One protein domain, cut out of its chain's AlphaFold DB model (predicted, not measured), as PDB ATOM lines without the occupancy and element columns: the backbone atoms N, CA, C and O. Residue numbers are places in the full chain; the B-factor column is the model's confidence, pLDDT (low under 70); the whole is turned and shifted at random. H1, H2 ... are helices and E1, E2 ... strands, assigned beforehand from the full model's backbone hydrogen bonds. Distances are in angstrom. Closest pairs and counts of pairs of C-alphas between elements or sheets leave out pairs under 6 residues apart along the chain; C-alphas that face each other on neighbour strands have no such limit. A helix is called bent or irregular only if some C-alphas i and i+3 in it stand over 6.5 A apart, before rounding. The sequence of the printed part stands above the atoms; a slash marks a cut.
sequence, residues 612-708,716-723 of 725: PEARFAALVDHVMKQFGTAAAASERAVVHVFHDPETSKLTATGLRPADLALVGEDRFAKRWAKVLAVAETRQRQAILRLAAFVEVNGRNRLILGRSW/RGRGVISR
ATOM      1  N   PRO A 612     143.838 167.058 231.932       86.44
ATOM      2  CA  PRO A 612     144.781 166.229 231.172       86.44
ATOM      3  C   PRO A 612     144.747 164.730 231.523       86.44
ATOM      4  O   PRO A 612     144.801 163.894 230.628       86.44
ATOM      5  N   GLU A 613     144.565 164.376 232.802       89.88
ATOM      6  CA  GLU A 613     144.404 162.979 233.249       89.88
ATOM      7  C   GLU A 613     143.131 162.314 232.720       89.88
ATOM      8  O   GLU A 613     143.178 161.203 232.198       89.88
ATOM      9  N   ALA A 614     141.985 162.992 232.817       84.50
ATOM     10  CA  ALA A 614     140.715 162.457 232.333       84.50
ATOM     11  C   ALA A 614     140.727 162.304 230.803       84.50
ATOM     12  O   ALA A 614     140.228 161.312 230.268       84.50
ATOM     13  N   ARG A 615     141.379 163.236 230.097       87.06
ATOM     14  CA  ARG A 615     141.601 163.137 228.653       87.06
ATOM     15  C   ARG A 615     142.536 161.979 228.288       87.06
ATOM     16  O   ARG A 615     142.226 161.227 227.366       87.06
ATOM     17  N   PHE A 616     143.636 161.796 229.022       91.62
ATOM     18  CA  PHE A 616     144.559 160.678 228.815       91.62
ATOM     19  C   PHE A 616     143.860 159.334 229.071       91.62
ATOM     20  O   PHE A 616     143.970 158.421 228.259       91.62
ATOM     21  N   ALA A 617     143.066 159.224 230.141       86.69
ATOM     22  CA  ALA A 617     142.285 158.025 230.443       86.69
ATOM     23  C   ALA A 617     141.277 157.681 229.332       86.69
ATOM     24  O   ALA A 617     141.194 156.524 228.925       86.69
ATOM     25  N   ALA A 618     140.566 158.677 228.795       84.19
ATOM     26  CA  ALA A 618     139.636 158.480 227.682       84.19
ATOM     27  C   ALA A 618     140.349 158.039 226.391       84.19
ATOM     28  O   ALA A 618     139.839 157.189 225.660       84.19
ATOM     29  N   LEU A 619     141.547 158.570 226.127       87.81
ATOM     30  CA  LEU A 619     142.368 158.154 224.991       87.81
ATOM     31  C   LEU A 619     142.839 156.700 225.129       87.81
ATOM     32  O   LEU A 619     142.733 155.921 224.181       87.81
ATOM     33  N   VAL A 620     143.327 156.321 226.313       90.81
ATOM     34  CA  VAL A 620     143.720 154.936 226.604       90.81
ATOM     35  C   VAL A 620     142.529 153.997 226.436       90.81
ATOM     36  O   VAL A 620     142.660 152.953 225.802       90.81
ATOM     37  N   ASP A 621     141.357 154.374 226.946       86.06
ATOM     38  CA  ASP A 621     140.136 153.583 226.804       86.06
ATOM     39  C   ASP A 621     139.747 153.381 225.329       86.06
ATOM     40  O   ASP A 621     139.447 152.258 224.922       86.06
ATOM     41  N   HIS A 622     139.843 154.430 224.503       84.25
ATOM     42  CA  HIS A 622     139.595 154.352 223.059       84.25
ATOM     43  C   HIS A 622     140.541 153.369 222.357       84.25
ATOM     44  O   HIS A 622     140.084 152.416 221.721       84.25
ATOM     45  N   VAL A 623     141.855 153.533 222.544       86.56
ATOM     46  CA  VAL A 623     142.874 152.655 221.935       86.56
ATOM     47  C   VAL A 623     142.738 151.209 222.403       86.56
ATOM     48  O   VAL A 623     143.022 150.272 221.659       86.56
ATOM     49  N   MET A 624     142.266 150.990 223.626       86.44
ATOM     50  CA  MET A 624     142.099 149.643 224.161       86.44
ATOM     51  C   MET A 624     140.794 148.978 223.714       86.44
ATOM     52  O   MET A 624     140.769 147.749 223.568       86.44
ATOM     53  N   LYS A 625     139.729 149.754 223.481       81.25
ATOM     54  CA  LYS A 625     138.412 149.257 223.051       81.25
ATOM     55  C   LYS A 625     138.275 149.091 221.541       81.25
ATOM     56  O   LYS A 625     137.433 148.297 221.125       81.25
ATOM     57  N   GLN A 626     139.118 149.739 220.733       79.50
ATOM     58  CA  GLN A 626     139.035 149.665 219.265       79.50
ATOM     59  C   GLN A 626     139.201 148.249 218.678       79.50
ATOM     60  O   GLN A 626     138.776 147.972 217.563       79.50
ATOM     61  N   PHE A 627     139.771 147.315 219.443       71.56
ATOM     62  CA  PHE A 627     139.966 145.921 219.027       71.56
ATOM     63  C   PHE A 627     138.791 144.991 219.415       71.56
ATOM     64  O   PHE A 627     138.870 143.772 219.232       71.56
ATOM     65  N   GLY A 628     137.704 145.543 219.977       67.25
ATOM     66  CA  GLY A 628     136.486 144.827 220.374       67.25
ATOM     67  C   GLY A 628     135.352 144.890 219.338       67.25
ATOM     68  O   GLY A 628     135.365 145.694 218.414       67.25
ATOM     69  N   THR A 629     134.314 144.059 219.503       54.84
ATOM     70  CA  THR A 629     133.135 144.016 218.605       54.84
ATOM     71  C   THR A 629     132.337 145.321 218.548       54.84
ATOM     72  O   THR A 629     131.699 145.578 217.536       54.84
ATOM     73  N   ALA A 630     132.380 146.140 219.602       51.66
ATOM     74  CA  ALA A 630     131.683 147.426 219.659       51.66
ATOM     75  C   ALA A 630     132.357 148.526 218.815       51.66
ATOM     76  O   ALA A 630     131.688 149.463 218.394       51.66
ATOM     77  N   ALA A 631     133.659 148.409 218.538       56.28
ATOM     78  CA  ALA A 631     134.420 149.428 217.817       56.28
ATOM     79  C   ALA A 631     134.160 149.430 216.309       56.28
ATOM     80  O   ALA A 631     134.080 150.492 215.706       56.28
ATOM     81  N   ALA A 632     133.919 148.254 215.724       53.88
ATOM     82  CA  ALA A 632     133.546 148.119 214.316       53.88
ATOM     83  C   ALA A 632     132.170 148.739 213.979       53.88
ATOM     84  O   ALA A 632     131.804 148.829 212.813       53.88
ATOM     85  N   ALA A 633     131.392 149.122 215.000       49.69
ATOM     86  CA  ALA A 633     130.124 149.833 214.859       49.69
ATOM     87  C   ALA A 633     130.236 151.336 215.182       49.69
ATOM     88  O   ALA A 633     129.272 152.067 214.983       49.69
ATOM     89  N   SER A 634     131.377 151.801 215.702       54.88
ATOM     90  CA  SER A 634     131.593 153.216 216.002       54.88
ATOM     91  C   SER A 634     132.271 153.901 214.818       54.88
ATOM     92  O   SER A 634     133.304 153.425 214.369       54.88
ATOM     93  N   GLU A 635     131.757 155.045 214.362       56.22
ATOM     94  CA  GLU A 635     132.383 155.904 213.330       56.22
ATOM     95  C   GLU A 635     133.686 156.587 213.810       56.22
ATOM     96  O   GLU A 635     134.061 157.661 213.348       56.22
ATOM     97  N   ARG A 636     134.367 156.010 214.801       63.72
ATOM     98  CA  ARG A 636     135.567 156.581 215.404       63.72
ATOM     99  C   ARG A 636     136.801 156.142 214.628       63.72
ATOM    100  O   ARG A 636     136.945 154.963 214.316       63.72
ATOM    101  N   ALA A 637     137.725 157.075 214.408       65.19
ATOM    102  CA  ALA A 637     139.015 156.783 213.798       65.19
ATOM    103  C   ALA A 637     139.786 155.712 214.596       65.19
ATOM    104  O   ALA A 637     139.898 155.784 215.829       65.19
ATOM    105  N   VAL A 638     140.311 154.720 213.877       76.44
ATOM    106  CA  VAL A 638     141.138 153.643 214.431       76.44
ATOM    107  C   VAL A 638     142.567 154.154 214.604       76.44
ATOM    108  O   VAL A 638     143.148 154.756 213.705       76.44
ATOM    109  N   VAL A 639     143.138 153.906 215.778       82.19
ATOM    110  CA  VAL A 639     144.529 154.194 216.117       82.19
ATOM    111  C   VAL A 639     145.374 152.964 215.801       82.19
ATOM    112  O   VAL A 639     145.245 151.931 216.463       82.19
ATOM    113  N   HIS A 640     146.256 153.073 214.814       81.56
ATOM    114  CA  HIS A 640     147.138 151.980 214.410       81.56
ATOM    115  C   HIS A 640     148.474 152.080 215.133       81.56
ATOM    116  O   HIS A 640     149.111 153.129 215.108       81.56
ATOM    117  N   VAL A 641     148.910 150.982 215.751       88.25
ATOM    118  CA  VAL A 641     150.210 150.902 216.430       88.25
ATOM    119  C   VAL A 641     151.213 150.193 215.527       88.25
ATOM    120  O   VAL A 641     150.907 149.140 214.965       88.25
ATOM    121  N   PHE A 642     152.405 150.762 215.380       86.56
ATOM    122  CA  PHE A 642     153.485 150.200 214.568       86.56
ATOM    123  C   PHE A 642     154.856 150.555 215.149       86.56
ATOM    124  O   PHE A 642     154.979 151.444 215.992       86.56
ATOM    125  N   HIS A 643     155.889 149.836 214.709       86.31
ATOM    126  CA  HIS A 643     157.273 150.195 214.996       86.31
ATOM    127  C   HIS A 643     157.727 151.273 214.022       86.31
ATOM    128  O   HIS A 643     157.673 151.078 212.809       86.31
ATOM    129  N   ASP A 644     158.188 152.391 214.565       80.50
ATOM    130  CA  ASP A 644     158.888 153.405 213.796       80.50
ATOM    131  C   ASP A 644     160.232 152.823 213.312       80.50
ATOM    132  O   ASP A 644     161.030 152.373 214.143       80.50
ATOM    133  N   PRO A 645     160.484 152.782 211.993       65.56
ATOM    134  CA  PRO A 645     161.700 152.196 211.440       65.56
ATOM    135  C   PRO A 645     162.972 152.963 211.826       65.56
ATOM    136  O   PRO A 645     164.031 152.347 211.914       65.56
ATOM    137  N   GLU A 646     162.890 154.269 212.093       80.25
ATOM    138  CA  GLU A 646     164.058 155.088 212.433       80.25
ATOM    139  C   GLU A 646     164.419 154.958 213.910       80.25
ATOM    140  O   GLU A 646     165.588 154.838 214.279       80.25
ATOM    141  N   THR A 647     163.408 154.952 214.779       87.06
ATOM    142  CA  THR A 647     163.628 154.957 216.232       87.06
ATOM    143  C   THR A 647     163.513 153.577 216.873       87.06
ATOM    144  O   THR A 647     163.851 153.418 218.048       87.06
ATOM    145  N   SER A 648     163.019 152.576 216.136       83.19
ATOM    146  CA  SER A 648     162.628 151.245 216.631       83.19
ATOM    147  C   SER A 648     161.596 151.264 217.771       83.19
ATOM    148  O   SER A 648     161.286 150.220 218.355       83.19
ATOM    149  N   LYS A 649     161.030 152.432 218.102       90.00
ATOM    150  CA  LYS A 649     160.035 152.594 219.164       90.00
ATOM    151  C   LYS A 649     158.635 152.348 218.619       90.00
ATOM    152  O   LYS A 649     158.352 152.580 217.447       90.00
ATOM    153  N   LEU A 650     157.740 151.898 219.495       89.50
ATOM    154  CA  LEU A 650     156.320 151.848 219.169       89.50
ATOM    155  C   LEU A 650     155.772 153.268 219.067       89.50
ATOM    156  O   LEU A 650     155.934 154.069 219.991       89.50
ATOM    157  N   THR A 651     155.094 153.545 217.964       88.50
ATOM    158  CA  THR A 651     154.369 154.787 217.714       88.50
ATOM    159  C   THR A 651     152.934 154.473 217.280       88.50
ATOM    160  O   THR A 651     152.571 153.308 217.084       88.50
ATOM    161  N   ALA A 652     152.095 155.502 217.187       87.56
ATOM    162  CA  ALA A 652     150.706 155.366 216.776       87.56
ATOM    163  C   ALA A 652     150.295 156.432 215.756       87.56
ATOM    164  O   ALA A 652     150.580 157.615 215.938       87.56
ATOM    165  N   THR A 653     149.568 156.017 214.719       83.25
ATOM    166  CA  THR A 653     148.885 156.904 213.762       83.25
ATOM    167  C   THR A 653     147.386 156.946 214.045       83.25
ATOM    168  O   THR A 653     146.843 156.068 214.712       83.25
ATOM    169  N   GLY A 654     146.710 157.998 213.574       78.88
ATOM    170  CA  GLY A 654     145.279 158.221 213.830       78.88
ATOM    171  C   GLY A 654     144.972 158.993 215.121       78.88
ATOM    172  O   GLY A 654     143.811 159.136 215.492       78.88
ATOM    173  N   LEU A 655     145.995 159.514 215.813       81.62
ATOM    174  CA  LEU A 655     145.834 160.412 216.961       81.62
ATOM    175  C   LEU A 655     145.661 161.872 216.517       81.62
ATOM    176  O   LEU A 655     146.308 162.325 215.575       81.62
ATOM    177  N   ARG A 656     144.847 162.647 217.248       77.38
ATOM    178  CA  ARG A 656     144.725 164.102 217.039       77.38
ATOM    179  C   ARG A 656     146.002 164.825 217.494       77.38
ATOM    180  O   ARG A 656     146.601 164.384 218.475       77.38
ATOM    181  N   PRO A 657     146.353 166.001 216.933       81.56
ATOM    182  CA  PRO A 657     147.511 166.786 217.385       81.56
ATOM    183  C   PRO A 657     147.511 167.082 218.890       81.56
ATOM    184  O   PRO A 657     148.536 166.978 219.551       81.56
ATOM    185  N   ALA A 658     146.342 167.381 219.459       80.94
ATOM    186  CA  ALA A 658     146.209 167.635 220.891       80.94
ATOM    187  C   ALA A 658     146.340 166.364 221.755       80.94
ATOM    188  O   ALA A 658     146.726 166.457 222.914       80.94
ATOM    189  N   ASP A 659     146.038 165.184 221.206       87.50
ATOM    190  CA  ASP A 659     146.267 163.908 221.891       87.50
ATOM    191  C   ASP A 659     147.739 163.479 221.753       87.50
ATOM    192  O   ASP A 659     148.308 162.984 222.719       87.50
ATOM    193  N   LEU A 660     148.385 163.759 220.610       87.19
ATOM    194  CA  LEU A 660     149.836 163.616 220.414       87.19
ATOM    195  C   LEU A 660     150.633 164.498 221.383       87.19
ATOM    196  O   LEU A 660     151.553 164.013 222.035       87.19
ATOM    197  N   ALA A 661     150.246 165.768 221.522       87.12
ATOM    198  CA  ALA A 661     150.851 166.682 222.487       87.12
ATOM    199  C   ALA A 661     150.686 166.167 223.925       87.12
ATOM    200  O   ALA A 661     151.657 166.134 224.675       87.12
ATOM    201  N   LEU A 662     149.485 165.688 224.278       91.25
ATOM    202  CA  LEU A 662     149.193 165.130 225.600       91.25
ATOM    203  C   LEU A 662     150.069 163.911 225.919       91.25
ATOM    204  O   LEU A 662     150.644 163.837 226.999       91.25
ATOM    205  N   VAL A 663     150.187 162.948 225.000       93.00
ATOM    206  CA  VAL A 663     151.009 161.746 225.239       93.00
ATOM    207  C   VAL A 663     152.512 162.025 225.172       93.00
ATOM    208  O   VAL A 663     153.293 161.214 225.668       93.00
ATOM    209  N   GLY A 664     152.910 163.162 224.592       89.25
ATOM    210  CA  GLY A 664     154.283 163.665 224.584       89.25
ATOM    211  C   GLY A 664     154.723 164.321 225.898       89.25
ATOM    212  O   GLY A 664     155.921 164.461 226.116       89.25
ATOM    213  N   GLU A 665     153.799 164.690 226.793       93.06
ATOM    214  CA  GLU A 665     154.154 165.218 228.116       93.06
ATOM    215  C   GLU A 665     154.859 164.143 228.966       93.06
ATOM    216  O   GLU A 665     154.373 163.013 229.075       93.06
ATOM    217  N   ASP A 666     155.951 164.495 229.657       92.19
ATOM    218  CA  ASP A 666     156.781 163.553 230.435       92.19
ATOM    219  C   ASP A 666     155.983 162.678 231.416       92.19
ATOM    220  O   ASP A 666     156.255 161.482 231.585       92.19
ATOM    221  N   ARG A 667     154.950 163.257 232.047       94.44
ATOM    222  CA  ARG A 667     154.070 162.552 232.995       94.44
ATOM    223  C   ARG A 667     153.203 161.464 232.344       94.44
ATOM    224  O   ARG A 667     152.802 160.522 233.029       94.44
ATOM    225  N   PHE A 668     152.932 161.561 231.041       94.69
ATOM    226  CA  PHE A 668     152.114 160.608 230.284       94.69
ATOM    227  C   PHE A 668     152.940 159.705 229.370       94.69
ATOM    228  O   PHE A 668     152.564 158.545 229.202       94.69
ATOM    229  N   ALA A 669     154.091 160.156 228.867       91.62
ATOM    230  CA  ALA A 669     154.923 159.424 227.909       91.62
ATOM    231  C   ALA A 669     155.256 157.988 228.360       91.62
ATOM    232  O   ALA A 669     155.071 157.024 227.612       91.62
ATOM    233  N   LYS A 670     155.655 157.801 229.630       92.56
ATOM    234  CA  LYS A 670     155.934 156.461 230.190       92.56
ATOM    235  C   LYS A 670     154.690 155.569 230.271       92.56
ATOM    236  O   LYS A 670     154.790 154.359 230.074       92.56
ATOM    237  N   ARG A 671     153.520 156.136 230.591       95.94
ATOM    238  CA  ARG A 671     152.244 155.397 230.638       95.94
ATOM    239  C   ARG A 671     151.777 155.059 229.226       95.94
ATOM    240  O   ARG A 671     151.331 153.940 228.995       95.94
ATOM    241  N   TRP A 672     151.944 155.984 228.289       95.25
ATOM    242  CA  TRP A 672     151.585 155.810 226.890       95.25
ATOM    243  C   TRP A 672     152.387 154.698 226.218       95.25
ATOM    244  O   TRP A 672     151.800 153.829 225.583       95.25
ATOM    245  N   ALA A 673     153.700 154.632 226.453       92.25
ATOM    246  CA  ALA A 673     154.537 153.547 225.938       92.25
ATOM    247  C   ALA A 673     154.028 152.153 226.366       92.25
ATOM    248  O   ALA A 673     154.009 151.220 225.563       92.25
ATOM    249  N   LYS A 674     153.544 152.015 227.611       94.69
ATOM    250  CA  LYS A 674     152.923 150.768 228.092       94.69
ATOM    251  C   LYS A 674     151.605 150.472 227.377       94.69
ATOM    252  O   LYS A 674     151.333 149.318 227.063       94.69
ATOM    253  N   VAL A 675     150.798 151.498 227.111       94.38
ATOM    254  CA  VAL A 675     149.534 151.362 226.371       94.38
ATOM    255  C   VAL A 675     149.800 150.909 224.936       94.38
ATOM    256  O   VAL A 675     149.156 149.965 224.484       94.38
ATOM    257  N   LEU A 676     150.792 151.494 224.256       93.56
ATOM    258  CA  LEU A 676     151.190 151.092 222.906       93.56
ATOM    259  C   LEU A 676     151.674 149.641 222.850       93.56
ATOM    260  O   LEU A 676     151.259 148.912 221.957       93.56
ATOM    261  N   ALA A 677     152.470 149.189 223.821       93.00
ATOM    262  CA  ALA A 677     152.911 147.793 223.881       93.00
ATOM    263  C   ALA A 677     151.729 146.812 223.988       93.00
ATOM    264  O   ALA A 677     151.678 145.803 223.287       93.00
ATOM    265  N   VAL A 678     150.733 147.123 224.823       93.00
ATOM    266  CA  VAL A 678     149.539 146.274 224.958       93.00
ATOM    267  C   VAL A 678     148.659 146.336 223.704       93.00
ATOM    268  O   VAL A 678     148.115 145.314 223.274       93.00
ATOM    269  N   ALA A 679     148.509 147.519 223.109       89.25
ATOM    270  CA  ALA A 679     147.735 147.717 221.890       89.25
ATOM    271  C   ALA A 679     148.368 147.006 220.680       89.25
ATOM    272  O   ALA A 679     147.644 146.347 219.936       89.25
ATOM    273  N   GLU A 680     149.698 147.037 220.540       93.75
ATOM    274  CA  GLU A 680     150.448 146.275 219.528       93.75
ATOM    275  C   GLU A 680     150.151 144.780 219.645       93.75
ATOM    276  O   GLU A 680     149.751 144.150 218.665       93.75
ATOM    277  N   THR A 681     150.221 144.226 220.858       90.62
ATOM    278  CA  THR A 681     149.974 142.797 221.068       90.62
ATOM    279  C   THR A 681     148.544 142.413 220.677       90.62
ATOM    280  O   THR A 681     148.319 141.373 220.049       90.62
ATOM    281  N   ARG A 682     147.553 143.259 220.993       87.94
ATOM    282  CA  ARG A 682     146.150 143.039 220.596       87.94
ATOM    283  C   ARG A 682     145.950 143.148 219.085       87.94
ATOM    284  O   ARG A 682     145.267 142.300 218.508       87.94
ATOM    285  N   GLN A 683     146.562 144.143 218.449       87.94
ATOM    286  CA  GLN A 683     146.529 144.332 216.999       87.94
ATOM    287  C   GLN A 683     147.147 143.126 216.282       87.94
ATOM    288  O   GLN A 683     146.533 142.557 215.378       87.94
ATOM    289  N   ARG A 684     148.309 142.656 216.747       84.88
ATOM    290  CA  ARG A 684     148.992 141.475 216.213       84.88
ATOM    291  C   ARG A 684     148.137 140.216 216.334       84.88
ATOM    292  O   ARG A 684     148.000 139.469 215.368       84.88
ATOM    293  N   GLN A 685     147.499 139.993 217.485       85.62
ATOM    294  CA  GLN A 685     146.573 138.869 217.665       85.62
ATOM    295  C   GLN A 685     145.360 138.946 216.728       85.62
ATOM    296  O   GLN A 685     144.905 137.912 216.233       85.62
ATOM    297  N   ALA A 686     144.826 140.141 216.469       79.88
ATOM    298  CA  ALA A 686     143.723 140.322 215.528       79.88
ATOM    299  C   ALA A 686     144.141 139.982 214.086       79.88
ATOM    300  O   ALA A 686     143.425 139.240 213.410       79.88
ATOM    301  N   ILE A 687     145.324 140.438 213.658       79.12
ATOM    302  CA  ILE A 687     145.899 140.131 212.338       79.12
ATOM    303  C   ILE A 687     146.136 138.625 212.184       79.12
ATOM    304  O   ILE A 687     145.734 138.043 211.181       79.12
ATOM    305  N   LEU A 688     146.715 137.963 213.193       79.44
ATOM    306  CA  LEU A 688     146.958 136.515 213.156       79.44
ATOM    307  C   LEU A 688     145.660 135.707 213.047       79.44
ATOM    308  O   LEU A 688     145.596 134.737 212.295       79.44
ATOM    309  N   ARG A 689     144.597 136.122 213.748       77.75
ATOM    310  CA  ARG A 689     143.275 135.486 213.615       77.75
ATOM    311  C   ARG A 689     142.704 135.647 212.208       77.75
ATOM    312  O   ARG A 689     142.087 134.713 211.703       77.75
ATOM    313  N   LEU A 690     142.901 136.807 211.585       72.88
ATOM    314  CA  LEU A 690     142.471 137.049 210.210       72.88
ATOM    315  C   LEU A 690     143.281 136.208 209.214       72.88
ATOM    316  O   LEU A 690     142.690 135.587 208.338       72.88
ATOM    317  N   ALA A 691     144.603 136.138 209.377       71.44
ATOM    318  CA  ALA A 691     145.475 135.316 208.543       71.44
ATOM    319  C   ALA A 691     145.083 133.832 208.610       71.44
ATOM    320  O   ALA A 691     144.847 133.221 207.570       71.44
ATOM    321  N   ALA A 692     144.880 133.292 209.817       72.56
ATOM    322  CA  ALA A 692     144.399 131.923 210.010       72.56
ATOM    323  C   ALA A 692     143.015 131.700 209.369       72.56
ATOM    324  O   ALA A 692     142.742 130.656 208.780       72.56
ATOM    325  N   PHE A 693     142.127 132.697 209.433       71.88
ATOM    326  CA  PHE A 693     140.832 132.624 208.761       71.88
ATOM    327  C   PHE A 693     140.967 132.594 207.228       71.88
ATOM    328  O   PHE A 693     140.282 131.799 206.581       71.88
ATOM    329  N   VAL A 694     141.840 133.426 206.646       68.44
ATOM    330  CA  VAL A 694     142.136 133.461 205.200       68.44
ATOM    331  C   VAL A 694     142.733 132.138 204.735       68.44
ATOM    332  O   VAL A 694     142.331 131.631 203.691       68.44
ATOM    333  N   GLU A 695     143.661 131.577 205.503       67.31
ATOM    334  CA  GLU A 695     144.323 130.308 205.200       67.31
ATOM    335  C   GLU A 695     143.312 129.156 205.122       67.31
ATOM    336  O   GLU A 695     143.309 128.391 204.162       67.31
ATOM    337  N   VAL A 696     142.372 129.099 206.071       67.94
ATOM    338  CA  VAL A 696     141.328 128.064 206.110       67.94
ATOM    339  C   VAL A 696     140.257 128.261 205.027       67.94
ATOM    340  O   VAL A 696     139.707 127.287 204.516       67.94
ATOM    341  N   ASN A 697     139.921 129.507 204.671       67.56
ATOM    342  CA  ASN A 697     138.732 129.803 203.854       67.56
ATOM    343  C   ASN A 697     139.025 130.322 202.435       67.56
ATOM    344  O   ASN A 697     138.099 130.418 201.625       67.56
ATOM    345  N   GLY A 698     140.282 130.629 202.113       73.62
ATOM    346  CA  GLY A 698     140.729 131.165 200.828       73.62
ATOM    347  C   GLY A 698     140.483 132.674 200.645       73.62
ATOM    348  O   GLY A 698     139.437 133.215 201.009       73.62
ATOM    349  N   ARG A 699     141.437 133.358 199.992       58.38
ATOM    350  CA  ARG A 699     141.462 134.824 199.756       58.38
ATOM    351  C   ARG A 699     140.205 135.370 199.056       58.38
ATOM    352  O   ARG A 699     139.715 136.442 199.404       58.38
ATOM    353  N   ASN A 700     139.633 134.608 198.123       50.88
ATOM    354  CA  ASN A 700     138.497 135.044 197.297       50.88
ATOM    355  C   ASN A 700     137.181 135.207 198.079       50.88
ATOM    356  O   ASN A 700     136.282 135.912 197.623       50.88
ATOM    357  N   ARG A 701     137.042 134.583 199.258       54.44
ATOM    358  CA  ARG A 701     135.816 134.683 200.070       54.44
ATOM    359  C   ARG A 701     135.713 135.983 200.875       54.44
ATOM    360  O   ARG A 701     134.599 136.394 201.181       54.44
ATOM    361  N   LEU A 702     136.836 136.638 201.175       49.72
ATOM    362  CA  LEU A 702     136.879 137.920 201.893       49.72
ATOM    363  C   LEU A 702     136.546 139.113 200.989       49.72
ATOM    364  O   LEU A 702     135.839 140.022 201.409       49.72
ATOM    365  N   ILE A 703     137.005 139.080 199.737       47.78
ATOM    366  CA  ILE A 703     136.856 140.187 198.778       47.78
ATOM    367  C   ILE A 703     135.414 140.303 198.256       47.78
ATOM    368  O   ILE A 703     134.939 141.395 197.965       47.78
ATOM    369  N   LEU A 704     134.684 139.186 198.155       44.44
ATOM    370  CA  LEU A 704     133.393 139.160 197.460       44.44
ATOM    371  C   LEU A 704     132.178 139.580 198.295       44.44
ATOM    372  O   LEU A 704     131.088 139.623 197.730       44.44
ATOM    373  N   GLY A 705     132.313 139.866 199.597       41.00
ATOM    374  CA  GLY A 705     131.221 140.411 200.423       41.00
ATOM    375  C   GLY A 705     129.872 139.679 200.304       41.00
ATOM    376  O   GLY A 705     128.825 140.287 200.514       41.00
ATOM    377  N   ARG A 706     129.857 138.394 199.919       36.38
ATOM    378  CA  ARG A 706     128.612 137.639 199.737       36.38
ATOM    379  C   ARG A 706     128.144 137.134 201.091       36.38
ATOM    380  O   ARG A 706     128.875 136.440 201.795       36.38
ATOM    381  N   SER A 707     126.919 137.511 201.441       38.50
ATOM    382  CA  SER A 707     126.233 137.096 202.656       38.50
ATOM    383  C   SER A 707     126.256 135.578 202.824       38.50
ATOM    384  O   SER A 707     125.994 134.797 201.908       38.50
ATOM    385  N   TRP A 708     126.590 135.171 204.042       38.78
ATOM    386  CA  TRP A 708     126.555 133.795 204.502       38.78
ATOM    387  C   TRP A 708     125.085 133.368 204.649       38.78
ATOM    388  O   TRP A 708     124.465 133.622 205.680       38.78
ATOM    389  N   ARG A 716     128.929 134.644 215.032       44.22
ATOM    390  CA  ARG A 716     130.357 134.987 214.889       44.22
ATOM    391  C   ARG A 716     130.764 135.499 213.500       44.22
ATOM    392  O   ARG A 716     131.766 136.200 213.410       44.22
ATOM    393  N   GLY A 717     130.003 135.216 212.437       38.09
ATOM    394  CA  GLY A 717     130.397 135.555 211.056       38.09
ATOM    395  C   GLY A 717     130.265 137.039 210.680       38.09
ATOM    396  O   GLY A 717     131.130 137.585 209.997       38.09
ATOM    397  N   ARG A 718     129.224 137.735 211.167       38.25
ATOM    398  CA  ARG A 718     129.017 139.169 210.856       38.25
ATOM    399  C   ARG A 718     130.065 140.071 211.510       38.25
ATOM    400  O   ARG A 718     130.444 141.079 210.927       38.25
ATOM    401  N   GLY A 719     130.577 139.672 212.675       42.09
ATOM    402  CA  GLY A 719     131.580 140.436 213.415       42.09
ATOM    403  C   GLY A 719     132.995 140.379 212.834       42.09
ATOM    404  O   GLY A 719     133.839 141.127 213.305       42.09
ATOM    405  N   VAL A 720     133.280 139.506 211.860       42.69
ATOM    406  CA  VAL A 720     134.589 139.450 211.174       42.69
ATOM    407  C   VAL A 720     134.581 140.346 209.936       42.69
ATOM    408  O   VAL A 720     135.536 141.073 209.710       42.69
ATOM    409  N   ILE A 721     133.477 140.364 209.181       39.97
ATOM    410  CA  ILE A 721     133.355 141.169 207.956       39.97
ATOM    411  C   ILE A 721     133.246 142.668 208.277       39.97
ATOM    412  O   ILE A 721     133.825 143.476 207.559       39.97
ATOM    413  N   SER A 722     132.595 143.056 209.384       40.28
ATOM    414  CA  SER A 722     132.589 144.465 209.815       40.28
ATOM    415  C   SER A 722     133.926 144.940 210.396       40.28
ATOM    416  O   SER A 722     134.092 146.134 210.559       40.28
ATOM    417  N   ARG A 723     134.872 144.038 210.712       42.94
ATOM    418  CA  ARG A 723     136.241 144.395 211.144       42.94
ATOM    419  C   ARG A 723     137.200 144.642 209.973       42.94
ATOM    420  O   ARG A 723     138.352 144.979 210.215       42.94
TER     421      ARG A 723
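Overview. This is residues 612 to 708 and 716 to 723 of the 725 residues of an uncharacterized protein of Sphingomonadaceae bacterium (UniProt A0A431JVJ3). A small two-stranded hairpin, E1 and E2, packs on residues 672 to 684 of one long helix, H3, which makes the longest axis of the domain. H1 runs side by side with H3 and touches its residues 668 to 679, the short H2 stands crosswise near the start of H3, and H3 runs on past these parts towards the short H4 and H5. The printed part has 105 residues, with five named helices and two named strands in the order H1, E1, E2, H2, H3, H4, H5; the strands are antiparallel and the class is mostly helix. The whole is loose, with a radius of gyration of the C-alphas of 16.1 A, and elongated, spanning 49 by 29 by 19 A.

Along the chain. Strand E1 covers residues 640 to 643, beginning at C-alpha 640 (147.138, 151.980, 214.410), and is 10.3 A long. Strand E2, residues 650 to 653, is 10.5 A long. Helix H3, residues 666 to 697, is 46.6 A long and ends at C-alpha 697 (138.732, 129.803, 203.854). It has a kink of 26 degrees near residue 674, and it is irregular, but only just: C-alphas 667 and 670 are 7.0 A apart. Helix H1, residues 612 to 625, is 19.9 A long and begins at C-alpha 612 (144.781, 166.229, 231.172). The shorter helices are H2, residues 657 to 664, 10.4 A long, and H4, residues 700 to 703, and H5, residues 718 to 721, each 5.6 A long.

Arrangement. E1 and E2 form a hairpin, with N 642 and O 651 3.1 A apart and N 651 and O 642 2.9 A apart, within hydrogen-bond range. The closest C-alphas of E1 and H3, those of Val 641 and Glu 680, are 5.6 A apart; those of E2 and H3, Leu 650 and Leu 676, are 6.4 A apart. H1 touches H3 at a shallow tilt of 11 degrees, the same way, closest at the C-alphas of Met 624 and Ala 679, 6.4 A. H1 and H2 touch, about perpendicular at 82 degrees, closest at the C-alphas of Phe 616 and Leu 662, 7.2 A. H2 and H3 touch only at the corner, and only just, with 3 pairs of C-alphas within 8 A; the closest are those of Val 663 and Ala 669, 5.3 A. H4 is close to H3 but not clearly touching, with the closest C-alphas, Val 694 and Leu 702, 7.6 A apart. H4 and H5 are also close but not clearly touching, with C-alphas Leu 702 and Ile 721 closest at 7.7 A. H3 and H5 are only just apart, 8.3 A at the closest. Every O i to N i+4 pair is within hydrogen-bond range in H1 and H2, and 25 of 28 in H3; H4 and H5 are too short for such a pair.

Size, cuts and confidence. The two C-alphas farthest apart, those of Asp 666 and Trp 708, are 49.7 A apart. Residues 709 to 715 are not printed, and C-alphas 708 and 716 are 11.1 A apart across this cut. The link from H1 to E1, residues 626 to 639, is long. The mean pLDDT of the printed part is 75.0; it is under 70 at residues 628 to 637, 645, 694 to 697, 699 to 708 and 716 to 723.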